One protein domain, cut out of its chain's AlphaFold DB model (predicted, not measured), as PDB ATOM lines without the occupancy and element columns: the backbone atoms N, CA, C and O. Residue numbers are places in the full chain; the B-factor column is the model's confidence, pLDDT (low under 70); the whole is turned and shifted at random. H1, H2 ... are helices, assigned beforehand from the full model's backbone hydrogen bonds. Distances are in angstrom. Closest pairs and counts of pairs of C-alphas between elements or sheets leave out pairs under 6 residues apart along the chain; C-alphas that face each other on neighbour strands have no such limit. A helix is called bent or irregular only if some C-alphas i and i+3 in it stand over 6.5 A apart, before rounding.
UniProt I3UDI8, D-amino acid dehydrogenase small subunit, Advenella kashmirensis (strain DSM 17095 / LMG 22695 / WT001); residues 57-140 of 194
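AT A GLANCE: This is residues 57 to 140 of the 194 residues of the protein "D-amino acid dehydrogenase small subunit" of Advenella kashmirensis (strain DSM 17095 / LMG 22695 / WT001) (UniProt I3UDI8). Picture one long helix, H3, as an arm, with two shorter helices, H1 and H2, fanning out from near its first end, so that the start of H1, the end of H2 and the start of H3 come together at a loose corner. The unnamed residues 57 to 68 run beside the first half of H3 towards that corner, the link of residues 79 to 91 joins the far ends of H1 and H2, and residues 126 to 140 stick out at the other end. The printed part has 84 residues with three named helices, in the order H1, H2, H3, and no named strand; the class is all helix. The whole is only just extended, close to loose, with a radius of gyration of the C-alphas of 18.0 A, and its C-alphas span 50 by 29 by 24 A.

HOW THE PARTS SIT: Begin with the longest helix, H3, residues 107 to 134, and look near its first residues for H2, residues 92 to 104. They are close but not clearly touching: their closest C-alphas, those of Ala 104 and Ser 110, are 7.3 A apart. Their lines are about perpendicular, at 82 degrees. Go on from H2 to H1, residues 69 to 78. H1 and H2 are close but not clearly touching, and their closest C-alphas, those of Met 70 and Val 102, are 7.1 A apart. They run opposite ways at a steep tilt of 49 degrees. H1 and H3 are apart. In H2 and H3 every O i to N i+4 pair is within hydrogen-bond range; in H1 it is 4 of 6.

IN THESE COORDINATES: Find C-alpha 107 at (-41.179, -11.417, 16.368); from there H3 runs 40.5 A to C-alpha 134 at (-61.092, -32.328, -12.097). H2 measures 18.2 A from C-alpha 92 to C-alpha 104. H1 begins at C-alpha 69, at (-39.226, -3.613, 9.251), and measures 14.9 A to C-alpha 78. H1 is irregular, but only just: C-alphas 71 and 74 are 7.0 A apart.

THE WHOLE: Look for the two C-alphas farthest apart, those of Leu 90 and Ala 136, at 50.8 A. Residues 88 to 99, of which 92 to 99 belong to H2, and residues 126 to 140, of which 126 to 134 belong to H3, stand free. The link from H1 to H2 is long, with 13 residues, and the link from H2 to H3 is tight, with 2. The printed part has no cut. The B-factor column holds the model's pLDDT, with a mean of 92.2 over the printed part, and no printed residue is under 70.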
ATOM      1  N   SER A  57     -45.695 -20.224  -5.463       89.00
ATOM      2  CA  SER A  57     -44.799 -20.157  -4.294       89.00
ATOM      3  C   SER A  57     -45.548 -20.339  -2.972       89.00
ATOM      4  O   SER A  57     -45.863 -19.374  -2.287       89.00
ATOM      5  N   TYR A  58     -45.779 -21.588  -2.566       88.62
ATOM      6  CA  TYR A  58     -46.586 -21.896  -1.375       88.62
ATOM      7  C   TYR A  58     -45.873 -21.641  -0.037       88.62
ATOM      8  O   TYR A  58     -46.520 -21.394   0.970       88.62
ATOM      9  N   SER A  59     -44.541 -21.681   0.006       88.25
ATOM     10  CA  SER A  59     -43.780 -21.551   1.264       88.25
ATOM     11  C   SER A  59     -43.145 -20.170   1.475       88.25
ATOM     12  O   SER A  59     -42.399 -19.981   2.430       88.25
ATOM     13  N   TYR A  60     -43.427 -19.198   0.602       88.62
ATOM     14  CA  TYR A  60     -42.882 -17.835   0.669       88.62
ATOM     15  C   TYR A  60     -43.902 -16.882   1.300       88.62
ATOM     16  O   TYR A  60     -44.457 -16.017   0.634       88.62
ATOM     17  N   VAL A  61     -44.166 -17.078   2.592       92.62
ATOM     18  CA  VAL A  61     -45.266 -16.422   3.323       92.62
ATOM     19  C   VAL A  61     -44.781 -15.442   4.396       92.62
ATOM     20  O   VAL A  61     -45.449 -15.228   5.405       92.62
ATOM     21  N   ALA A  62     -43.592 -14.866   4.205       91.31
ATOM     22  CA  ALA A  62     -43.054 -13.885   5.138       91.31
ATOM     23  C   ALA A  62     -44.039 -12.708   5.282       91.31
ATOM     24  O   ALA A  62     -44.424 -12.110   4.272       91.31
ATOM     25  N   PRO A  63     -44.474 -12.373   6.509       92.69
ATOM     26  CA  PRO A  63     -45.439 -11.309   6.710       92.69
ATOM     27  C   PRO A  63     -44.818  -9.959   6.372       92.69
ATOM     28  O   PRO A  63     -43.646  -9.705   6.652       92.69
ATOM     29  N   LEU A  64     -45.643  -9.056   5.842       91.38
ATOM     30  CA  LEU A  64     -45.228  -7.681   5.565       91.38
ATOM     31  C   LEU A  64     -44.727  -6.967   6.833       91.38
ATOM     32  O   LEU A  64     -43.777  -6.194   6.770       91.38
ATOM     33  N   ALA A  65     -45.345  -7.243   7.986       93.31
ATOM     34  CA  ALA A  65     -44.980  -6.691   9.291       93.31
ATOM     35  C   ALA A  65     -43.949  -7.576  10.026       93.31
ATOM     36  O   ALA A  65     -44.205  -8.080  11.119       93.31
ATOM     37  N   GLY A  66     -42.790  -7.810   9.410       92.62
ATOM     38  CA  GLY A  66     -41.710  -8.605  10.003       92.62
ATOM     39  C   GLY A  66     -40.931  -7.877  11.117       92.62
ATOM     40  O   GLY A  66     -40.894  -6.640  11.159       92.62
ATOM     41  N   PRO A  67     -40.249  -8.617  12.015       88.00
ATOM     42  CA  PRO A  67     -39.345  -8.023  12.992       88.00
ATOM     43  C   PRO A  67     -38.192  -7.329  12.257       88.00
ATOM     44  O   PRO A  67     -37.525  -7.928  11.419       88.00
ATOM     45  N   GLY A  68     -37.971  -6.048  12.550       88.88
ATOM     46  CA  GLY A  68     -36.935  -5.243  11.893       88.88
ATOM     47  C   GLY A  68     -37.410  -4.435  10.683       88.88
ATOM     48  O   GLY A  68     -36.644  -3.632  10.166       88.88
ATOM     49  N   VAL A  69     -38.675  -4.538  10.262       91.94
ATOM     50  CA  VAL A  69     -39.226  -3.613   9.251       91.94
ATOM     51  C   VAL A  69     -39.098  -2.163   9.725       91.94
ATOM     52  O   VAL A  69     -38.604  -1.308   8.993       91.94
ATOM     53  N   MET A  70     -39.432  -1.901  10.992       93.50
ATOM     54  CA  MET A  70     -39.411  -0.551  11.562       93.50
ATOM     55  C   MET A  70     -38.029   0.113  11.572       93.50
ATOM     56  O   MET A  70     -37.969   1.337  11.499       93.50
ATOM     57  N   SER A  71     -36.927  -0.644  11.613       92.12
ATOM     58  CA  SER A  71     -35.583  -0.051  11.538       92.12
ATOM     59  C   SER A  71     -35.227   0.434  10.129       92.12
ATOM     60  O   SER A  71     -34.411   1.340   9.982       92.12
ATOM     61  N   HIS A  72     -35.864  -0.120   9.093       90.00
ATOM     62  CA  HIS A  72     -35.651   0.273   7.699       90.00
ATOM     63  C   HIS A  72     -36.561   1.427   7.263       90.00
ATOM     64  O   HIS A  72     -36.196   2.178   6.357       90.00
ATOM     65  N   VAL A  73     -37.712   1.610   7.926       91.06
ATOM     66  CA  VAL A  73     -38.721   2.627   7.578       91.06
ATOM     67  C   VAL A  73     -38.135   4.038   7.421       91.06
ATOM     68  O   VAL A  73     -38.404   4.645   6.386       91.06
ATOM     69  N   PRO A  74     -37.308   4.582   8.340       90.44
ATOM     70  CA  PRO A  74     -36.779   5.939   8.180       90.44
ATOM     71  C   PRO A  74     -35.959   6.113   6.898       90.44
ATOM     72  O   PRO A  74     -36.141   7.087   6.172       90.44
ATOM     73  N   LYS A  75     -35.102   5.134   6.576       90.56
ATOM     74  CA  LYS A  75     -34.311   5.135   5.338       90.56
ATOM     75  C   LYS A  75     -35.220   5.054   4.112       90.56
ATOM     76  O   LYS A  75     -35.031   5.782   3.146       90.56
ATOM     77  N   TRP A  76     -36.223   4.188   4.174       91.94
ATOM     78  CA  TRP A  76     -37.183   3.975   3.100       91.94
ATOM     79  C   TRP A  76     -38.102   5.165   2.827       91.94
ATOM     80  O   TRP A  76     -38.524   5.334   1.691       91.94
ATOM     81  N   LEU A  77     -38.412   5.986   3.828       89.94
ATOM     82  CA  LEU A  77     -39.200   7.205   3.635       89.94
ATOM     83  C   LEU A  77     -38.405   8.319   2.940       89.94
ATOM     84  O   LEU A  77     -39.001   9.182   2.299       89.94
ATOM     85  N   LEU A  78     -37.076   8.310   3.071       88.69
ATOM     86  CA  LEU A  78     -36.185   9.320   2.490       88.69
ATOM     87  C   LEU A  78     -35.687   8.945   1.087       88.69
ATOM     88  O   LEU A  78     -35.284   9.819   0.321       88.69
ATOM     89  N   ASP A  79     -35.719   7.659   0.739       88.44
ATOM     90  CA  ASP A  79     -35.275   7.154  -0.558       88.44
ATOM     91  C   ASP A  79     -36.441   7.075  -1.560       88.44
ATOM     92  O   ASP A  79     -37.403   6.332  -1.372       88.44
ATOM     93  N   ARG A  80     -36.350   7.817  -2.670       82.25
ATOM     94  CA  ARG A  80     -37.377   7.820  -3.731       82.25
ATOM     95  C   ARG A  80     -37.466   6.496  -4.496       82.25
ATOM     96  O   ARG A  80     -38.503   6.227  -5.099       82.25
ATOM     97  N   ASN A  81     -36.408   5.685  -4.457       85.94
ATOM     98  CA  ASN A  81     -36.338   4.359  -5.074       85.94
ATOM     99  C   ASN A  81     -36.600   3.233  -4.060       85.94
ATOM    100  O   ASN A  81     -36.399   2.056  -4.357       85.94
ATOM    101  N   SER A  82     -37.055   3.593  -2.861       86.38
ATOM    102  CA  SER A  82     -37.430   2.662  -1.807       86.38
ATOM    103  C   SER A  82     -38.606   1.762  -2.204       86.38
ATOM    104  O   SER A  82     -39.520   2.201  -2.913       86.38
ATOM    105  N   PRO A  83     -38.662   0.522  -1.676       83.06
ATOM    106  CA  PRO A  83     -39.834  -0.339  -1.820       83.06
ATOM    107  C   PRO A  83     -41.076   0.203  -1.089       83.06
ATOM    108  O   PRO A  83     -42.194  -0.212  -1.390       83.06
ATOM    109  N   LEU A  84     -40.911   1.127  -0.134       86.69
ATOM    110  CA  LEU A  84     -42.014   1.741   0.601       86.69
ATOM    111  C   LEU A  84     -42.456   3.040  -0.077       86.69
ATOM    112  O   LEU A  84     -41.794   4.071   0.031       86.69
ATOM    113  N   ARG A  85     -43.637   3.022  -0.694       85.38
ATOM    114  CA  ARG A  85     -44.329   4.247  -1.113       85.38
ATOM    115  C   ARG A  85     -45.323   4.658  -0.036       85.38
ATOM    116  O   ARG A  85     -46.405   4.087   0.057       85.38
ATOM    117  N   PHE A  86     -44.961   5.655   0.764       85.44
ATOM    118  CA  PHE A  86     -45.816   6.176   1.828       85.44
ATOM    119  C   PHE A  86     -46.290   7.593   1.502       85.44
ATOM    120  O   PHE A  86     -45.487   8.470   1.187       85.44
ATOM    121  N   ARG A  87     -47.602   7.823   1.592       84.81
ATOM    122  CA  ARG A  87     -48.198   9.162   1.543       84.81
ATOM    123  C   ARG A  87     -48.787   9.471   2.918       84.81
ATOM    124  O   ARG A  87     -49.746   8.800   3.299       84.81
ATOM    125  N   PRO A  88     -48.230  10.438   3.665       84.00
ATOM    126  CA  PRO A  88     -48.788  10.837   4.948       84.00
ATOM    127  C   PRO A  88     -50.247  11.265   4.787       84.00
ATOM    128  O   PRO A  88     -50.579  12.030   3.884       84.00
ATOM    129  N   SER A  89     -51.107  10.769   5.671       90.19
ATOM    130  CA  SER A  89     -52.518  11.137   5.742       90.19
ATOM    131  C   SER A  89     -52.905  11.315   7.205       90.19
ATOM    132  O   SER A  89     -52.479  10.532   8.056       90.19
ATOM    133  N   LEU A  90     -53.701  12.348   7.488       92.31
ATOM    134  CA  LEU A  90     -54.285  12.596   8.812       92.31
ATOM    135  C   LEU A  90     -55.652  11.924   8.984       92.31
ATOM    136  O   LEU A  90     -56.311  12.115  10.002       92.31
ATOM    137  N   ASP A  91     -56.078  11.135   7.998       96.06
ATOM    138  CA  ASP A  91     -57.269  10.306   8.104       96.06
ATOM    139  C   ASP A  91     -57.170   9.357   9.326       96.06
ATOM    140  O   ASP A  91     -56.200   8.591   9.433       96.06
ATOM    141  N   PRO A  92     -58.158   9.371  10.244       95.94
ATOM    142  CA  PRO A  92     -58.146   8.530  11.437       95.94
ATOM    143  C   PRO A  92     -58.001   7.033  11.142       95.94
ATOM    144  O   PRO A  92     -57.325   6.330  11.897       95.94
ATOM    145  N   ALA A  93     -58.594   6.533  10.051       94.75
ATOM    146  CA  ALA A  93     -58.492   5.119   9.692       94.75
ATOM    147  C   ALA A  93     -57.058   4.753   9.279       94.75
ATOM    148  O   ALA A  93     -56.509   3.755   9.757       94.75
ATOM    149  N   THR A  94     -56.419   5.603   8.478       93.06
ATOM    150  CA  THR A  94     -55.015   5.460   8.080       93.06
ATOM    151  C   THR A  94     -54.079   5.501   9.289       93.06
ATOM    152  O   THR A  94     -53.205   4.644   9.429       93.06
ATOM    153  N   LEU A  95     -54.277   6.450  10.208       94.56
ATOM    154  CA  LEU A  95     -53.486   6.542  11.441       94.56
ATOM    155  C   LEU A  95     -53.661   5.304  12.328       94.56
ATOM    156  O   LEU A  95     -52.673   4.739  12.801       94.56
ATOM    157  N   CYS A  96     -54.900   4.842  12.513       96.00
ATOM    158  CA  CYS A  96     -55.196   3.625  13.265       96.00
ATOM    159  C   CYS A  96     -54.500   2.404  12.650       96.00
ATOM    160  O   CYS A  96     -53.846   1.634  13.360       96.00
ATOM    161  N   TRP A  97     -54.577   2.250  11.326       94.81
ATOM    162  CA  TRP A  97     -53.901   1.168  10.616       94.81
ATOM    163  C   TRP A  97     -52.380   1.241  10.777       94.81
ATOM    164  O   TRP A  97     -51.769   0.233  11.122       94.81
ATOM    165  N   ASN A  98     -51.776   2.427  10.642       94.12
ATOM    166  CA  ASN A  98     -50.336   2.620  10.841       94.12
ATOM    167  C   ASN A  98     -49.903   2.205  12.253       94.12
ATOM    168  O   ASN A  98     -48.944   1.454  12.411       94.12
ATOM    169  N   VAL A  99     -50.635   2.625  13.290       95.31
ATOM    170  CA  VAL A  99     -50.336   2.227  14.676       95.31
ATOM    171  C   VAL A  99     -50.448   0.710  14.850       95.31
ATOM    172  O   VAL A  99     -49.596   0.103  15.500       95.31
ATOM    173  N   ARG A 100     -51.467   0.072  14.260       96.06
ATOM    174  CA  ARG A 100     -51.622  -1.393  14.294       96.06
ATOM    175  C   ARG A 100     -50.492  -2.102  13.550       96.06
ATOM    176  O   ARG A 100     -49.978  -3.090  14.064       96.06
ATOM    177  N   PHE A 101     -50.075  -1.583  12.399       95.38
ATOM    178  CA  PHE A 101     -48.957  -2.106  11.619       95.38
ATOM    179  C   PHE A 101     -47.650  -2.051  12.416       95.38
ATOM    180  O   PHE A 101     -46.968  -3.064  12.552       95.38
ATOM    181  N   VAL A 102     -47.343  -0.902  13.031       95.19
ATOM    182  CA  VAL A 102     -46.158  -0.740  13.888       95.19
ATOM    183  C   VAL A 102     -46.201  -1.713  15.068       95.19
ATOM    184  O   VAL A 102     -45.212  -2.391  15.335       95.19
ATOM    185  N   LYS A 103     -47.351  -1.846  15.744       96.25
ATOM    186  CA  LYS A 103     -47.525  -2.815  16.843       96.25
ATOM    187  C   LYS A 103     -47.336  -4.263  16.382       96.25
ATOM    188  O   LYS A 103     -46.816  -5.076  17.143       96.25
ATOM    189  N   ALA A 104     -47.725  -4.583  15.149       96.56
ATOM    190  CA  ALA A 104     -47.563  -5.910  14.563       96.56
ATOM    191  C   ALA A 104     -46.115  -6.230  14.146       96.56
ATOM    192  O   ALA A 104     -45.793  -7.405  13.994       96.56
ATOM    193  N   CYS A 105     -45.234  -5.231  14.010       96.38
ATOM    194  CA  CYS A 105     -43.825  -5.405  13.635       96.38
ATOM    195  C   CYS A 105     -42.969  -5.967  14.787       96.38
ATOM    196  O   CYS A 105     -42.005  -5.344  15.238       96.38
ATOM    197  N   ASN A 106     -43.317  -7.153  15.281       96.25
ATOM    198  CA  ASN A 106     -42.599  -7.855  16.338       96.25
ATOM    199  C   ASN A 106     -42.470  -9.356  16.027       96.25
ATOM    200  O   ASN A 106     -43.227  -9.915  15.231       96.25
ATOM    201  N   ALA A 107     -41.501 -10.021  16.663       96.31
ATOM    202  CA  ALA A 107     -41.179 -11.417  16.368       96.31
ATOM    203  C   ALA A 107     -42.324 -12.386  16.707       96.31
ATOM    204  O   ALA A 107     -42.564 -13.329  15.954       96.31
ATOM    205  N   ALA A 108     -43.051 -12.154  17.805       96.81
ATOM    206  CA  ALA A 108     -44.153 -13.022  18.217       96.81
ATOM    207  C   ALA A 108     -45.296 -12.993  17.191       96.81
ATOM    208  O   ALA A 108     -45.709 -14.045  16.701       96.81
ATOM    209  N   GLN A 109     -45.736 -11.793  16.800       96.94
ATOM    210  CA  GLN A 109     -46.773 -11.608  15.787       96.94
ATOM    211  C   GLN A 109     -46.330 -12.154  14.427       96.94
ATOM    212  O   GLN A 109     -47.078 -12.888  13.789       96.94
ATOM    213  N   SER A 110     -45.099 -11.857  14.004       96.50
ATOM    214  CA  SER A 110     -44.558 -12.347  12.735       96.50
ATOM    215  C   SER A 110     -44.517 -13.875  12.672       96.50
ATOM    216  O   SER A 110     -44.914 -14.458  11.665       96.50
ATOM    217  N   ASN A 111     -44.071 -14.543  13.739       96.62
ATOM    218  CA  ASN A 111     -44.044 -16.005  13.800       96.62
ATOM    219  C   ASN A 111     -45.456 -16.597  13.741       96.62
ATOM    220  O   ASN A 111     -45.671 -17.584  13.039       96.62
ATOM    221  N   GLN A 112     -46.418 -15.987  14.441       97.00
ATOM    222  CA  GLN A 112     -47.808 -16.433  14.416       97.00
ATOM    223  C   GLN A 112     -48.421 -16.281  13.018       97.00
ATOM    224  O   GLN A 112     -48.898 -17.261  12.449       97.00
ATOM    225  N   THR A 113     -48.313 -15.095  12.417       96.56
ATOM    226  CA  THR A 113     -48.831 -14.828  11.070       96.56
ATOM    227  C   THR A 113     -48.167 -15.718  10.017       96.56
ATOM    228  O   THR A 113     -48.844 -16.206   9.119       96.56
ATOM    229  N   THR A 114     -46.868 -16.009  10.145       96.38
ATOM    230  CA  THR A 114     -46.170 -16.940   9.239       96.38
ATOM    231  C   THR A 114     -46.804 -18.335   9.269       96.38
ATOM    232  O   THR A 114     -47.004 -18.934   8.217       96.38
ATOM    233  N   ARG A 115     -47.151 -18.859  10.455       96.62
ATOM    234  CA  ARG A 115     -47.792 -20.182  10.590       96.62
ATOM    235  C   ARG A 115     -49.184 -20.205   9.965       96.62
ATOM    236  O   ARG A 115     -49.513 -21.150   9.257       96.62
ATOM    237  N   GLU A 116     -49.975 -19.164  10.206       96.56
ATOM    238  CA  GLU A 116     -51.332 -19.036   9.664       96.56
ATOM    239  C   GLU A 116     -51.320 -18.932   8.136       96.56
ATOM    240  O   GLU A 116     -52.036 -19.667   7.456       96.56
ATOM    241  N   LEU A 117     -50.450 -18.080   7.584       96.25
ATOM    242  CA  LEU A 117     -50.300 -17.943   6.138       96.25
ATOM    243  C   LEU A 117     -49.773 -19.226   5.489       96.25
ATOM    244  O   LEU A 117     -50.182 -19.541   4.376       96.25
ATOM    245  N   LEU A 118     -48.907 -19.982   6.172       96.62
ATOM    246  CA  LEU A 118     -48.412 -21.267   5.673       96.62
ATOM    247  C   LEU A 118     -49.518 -22.332   5.629       96.62
ATOM    248  O   LEU A 118     -49.592 -23.114   4.684       96.62
ATOM    249  N   ALA A 119     -50.392 -22.367   6.638       96.38
ATOM    250  CA  ALA A 119     -51.548 -23.258   6.623       96.38
ATOM    251  C   ALA A 119     -52.496 -22.906   5.464       96.38
ATOM    252  O   ALA A 119     -52.902 -23.785   4.703       96.38
ATOM    253  N   LEU A 120     -52.781 -21.613   5.280       95.75
ATOM    254  CA  LEU A 120     -53.610 -21.124   4.178       95.75
ATOM    255  C   LEU A 120     -52.987 -21.419   2.805       95.75
ATOM    256  O   LEU A 120     -53.690 -21.815   1.876       95.75
ATOM    257  N   SER A 121     -51.673 -21.255   2.659       95.44
ATOM    258  CA  SER A 121     -50.991 -21.486   1.386       95.44
ATOM    259  C   SER A 121     -50.944 -22.965   1.003       95.44
ATOM    260  O   SER A 121     -51.071 -23.289  -0.179       95.44
ATOM    261  N   PHE A 122     -50.811 -23.873   1.974       95.44
ATOM    262  CA  PHE A 122     -50.918 -25.309   1.716       95.44
ATOM    263  C   PHE A 122     -52.342 -25.732   1.378       95.44
ATOM    264  O   PHE A 122     -52.513 -26.502   0.436       95.44
ATOM    265  N   LEU A 123     -53.353 -25.167   2.040       95.81
ATOM    266  CA  LEU A 123     -54.743 -25.377   1.640       95.81
ATOM    267  C   LEU A 123     -54.979 -24.914   0.191       95.81
ATOM    268  O   LEU A 123     -55.523 -25.659  -0.616       95.81
ATOM    269  N   SER A 124     -54.503 -23.716  -0.165       94.88
ATOM    270  CA  SER A 124     -54.601 -23.185  -1.531       94.88
ATOM    271  C   SER A 124     -53.904 -24.082  -2.562       94.88
ATOM    272  O   SER A 124     -54.461 -24.320  -3.634       94.88
ATOM    273  N   ARG A 125     -52.723 -24.629  -2.240       93.25
ATOM    274  CA  ARG A 125     -52.014 -25.602  -3.089       93.25
ATOM    275  C   ARG A 125     -52.850 -26.848  -3.346       93.25
ATOM    276  O   ARG A 125     -52.901 -27.326  -4.479       93.25
ATOM    277  N   ASP A 126     -53.420 -27.410  -2.288       95.12
ATOM    278  CA  ASP A 126     -54.122 -28.688  -2.360       95.12
ATOM    279  C   ASP A 126     -55.424 -28.530  -3.158       95.12
ATOM    280  O   ASP A 126     -55.667 -29.311  -4.077       95.12
ATOM    281  N   LEU A 127     -56.161 -27.438  -2.926       94.75
ATOM    282  CA  LEU A 127     -57.330 -27.043  -3.719       94.75
ATOM    283  C   LEU A 127     -56.988 -26.821  -5.198       94.75
ATOM    284  O   LEU A 127     -57.658 -27.355  -6.080       94.75
ATOM    285  N   TYR A 128     -55.903 -26.099  -5.489       92.12
ATOM    286  CA  TYR A 128     -55.432 -25.917  -6.863       92.12
ATOM    287  C   TYR A 128     -55.116 -27.259  -7.540       92.12
ATOM    288  O   TYR A 128     -55.495 -27.482  -8.689       92.12
ATOM    289  N   HIS A 129     -54.441 -28.179  -6.844       91.19
ATOM    290  CA  HIS A 129     -54.149 -29.504  -7.388       91.19
ATOM    291  C   HIS A 129     -55.410 -30.332  -7.646       91.19
ATOM    292  O   HIS A 129     -55.449 -31.036  -8.653       91.19
ATOM    293  N   GLU A 130     -56.406 -30.258  -6.765       93.31
ATOM    294  CA  GLU A 130     -57.701 -30.912  -6.953       93.31
ATOM    295  C   GLU A 130     -58.420 -30.358  -8.192       93.31
ATOM    296  O   GLU A 130     -58.797 -31.122  -9.080       93.31
ATOM    297  N   MET A 131     -58.522 -29.031  -8.304       93.00
ATOM    298  CA  MET A 131     -59.149 -28.355  -9.443       93.00
ATOM    299  C   MET A 131     -58.479 -28.743 -10.768       93.00
ATOM    300  O   MET A 131     -59.154 -29.082 -11.737       93.00
ATOM    301  N   MET A 132     -57.144 -28.775 -10.806       90.56
ATOM    302  CA  MET A 132     -56.390 -29.187 -11.996       90.56
ATOM    303  C   MET A 132     -56.636 -30.643 -12.409       90.56
ATOM    304  O   MET A 132     -56.496 -30.968 -13.585       90.56
ATOM    305  N   GLN A 133     -56.970 -31.526 -11.463       90.50
ATOM    306  CA  GLN A 133     -57.309 -32.921 -11.757       90.50
ATOM    307  C   GLN A 133     -58.744 -33.072 -12.268       90.50
ATOM    308  O   GLN A 133     -58.997 -33.944 -13.092       90.50
ATOM    309  N   GLN A 134     -59.665 -32.243 -11.779       93.00
ATOM    310  CA  GLN A 134     -61.092 -32.328 -12.097       93.00
ATOM    311  C   GLN A 134     -61.440 -31.662 -13.432       93.00
ATOM    312  O   GLN A 134     -62.184 -32.236 -14.220       93.00
ATOM    313  N   GLU A 135     -60.880 -30.482 -13.704       91.12
ATOM    314  CA  GLU A 135     -61.343 -29.612 -14.798       91.12
ATOM    315  C   GLU A 135     -60.520 -29.735 -16.092       91.12
ATOM    316  O   GLU A 135     -60.787 -29.039 -17.067       91.12
ATOM    317  N   ALA A 136     -59.492 -30.594 -16.113       84.06
ATOM    318  CA  ALA A 136     -58.621 -30.832 -17.274       84.06
ATOM    319  C   ALA A 136     -58.107 -29.545 -17.971       84.06
ATOM    320  O   ALA A 136     -57.980 -29.484 -19.195       84.06
ATOM    321  N   ILE A 137     -57.789 -28.509 -17.186       87.38
ATOM    322  CA  ILE A 137     -57.332 -27.206 -17.690       87.38
ATOM    323  C   ILE A 137     -55.920 -27.350 -18.273       87.38
ATOM    324  O   ILE A 137     -54.997 -27.801 -17.593       87.38
ATOM    325  N   SER A 138     -55.732 -26.936 -19.527       86.81
ATOM    326  CA  SER A 138     -54.436 -26.979 -20.217       86.81
ATOM    327  C   SER A 138     -53.800 -25.593 -20.294       86.81
ATOM    328  O   SER A 138     -54.440 -24.640 -20.733       86.81
ATOM    329  N   PHE A 139     -52.538 -25.486 -19.871       88.19
ATOM    330  CA  PHE A 139     -51.682 -24.303 -20.022       88.19
ATOM    331  C   PHE A 139     -50.207 -24.682 -19.802       88.19
ATOM    332  O   PHE A 139     -49.910 -25.837 -19.486       88.19
ATOM    333  N   ASP A 140     -49.283 -23.719 -19.918       88.56
ATOM    334  CA  ASP A 140     -47.827 -23.892 -19.737       88.56
ATOM    335  C   ASP A 140     -47.396 -24.162 -18.276       88.56
ATOM    336  O   ASP A 140     -46.465 -23.568 -17.726       88.56
TER     337      ASP A 140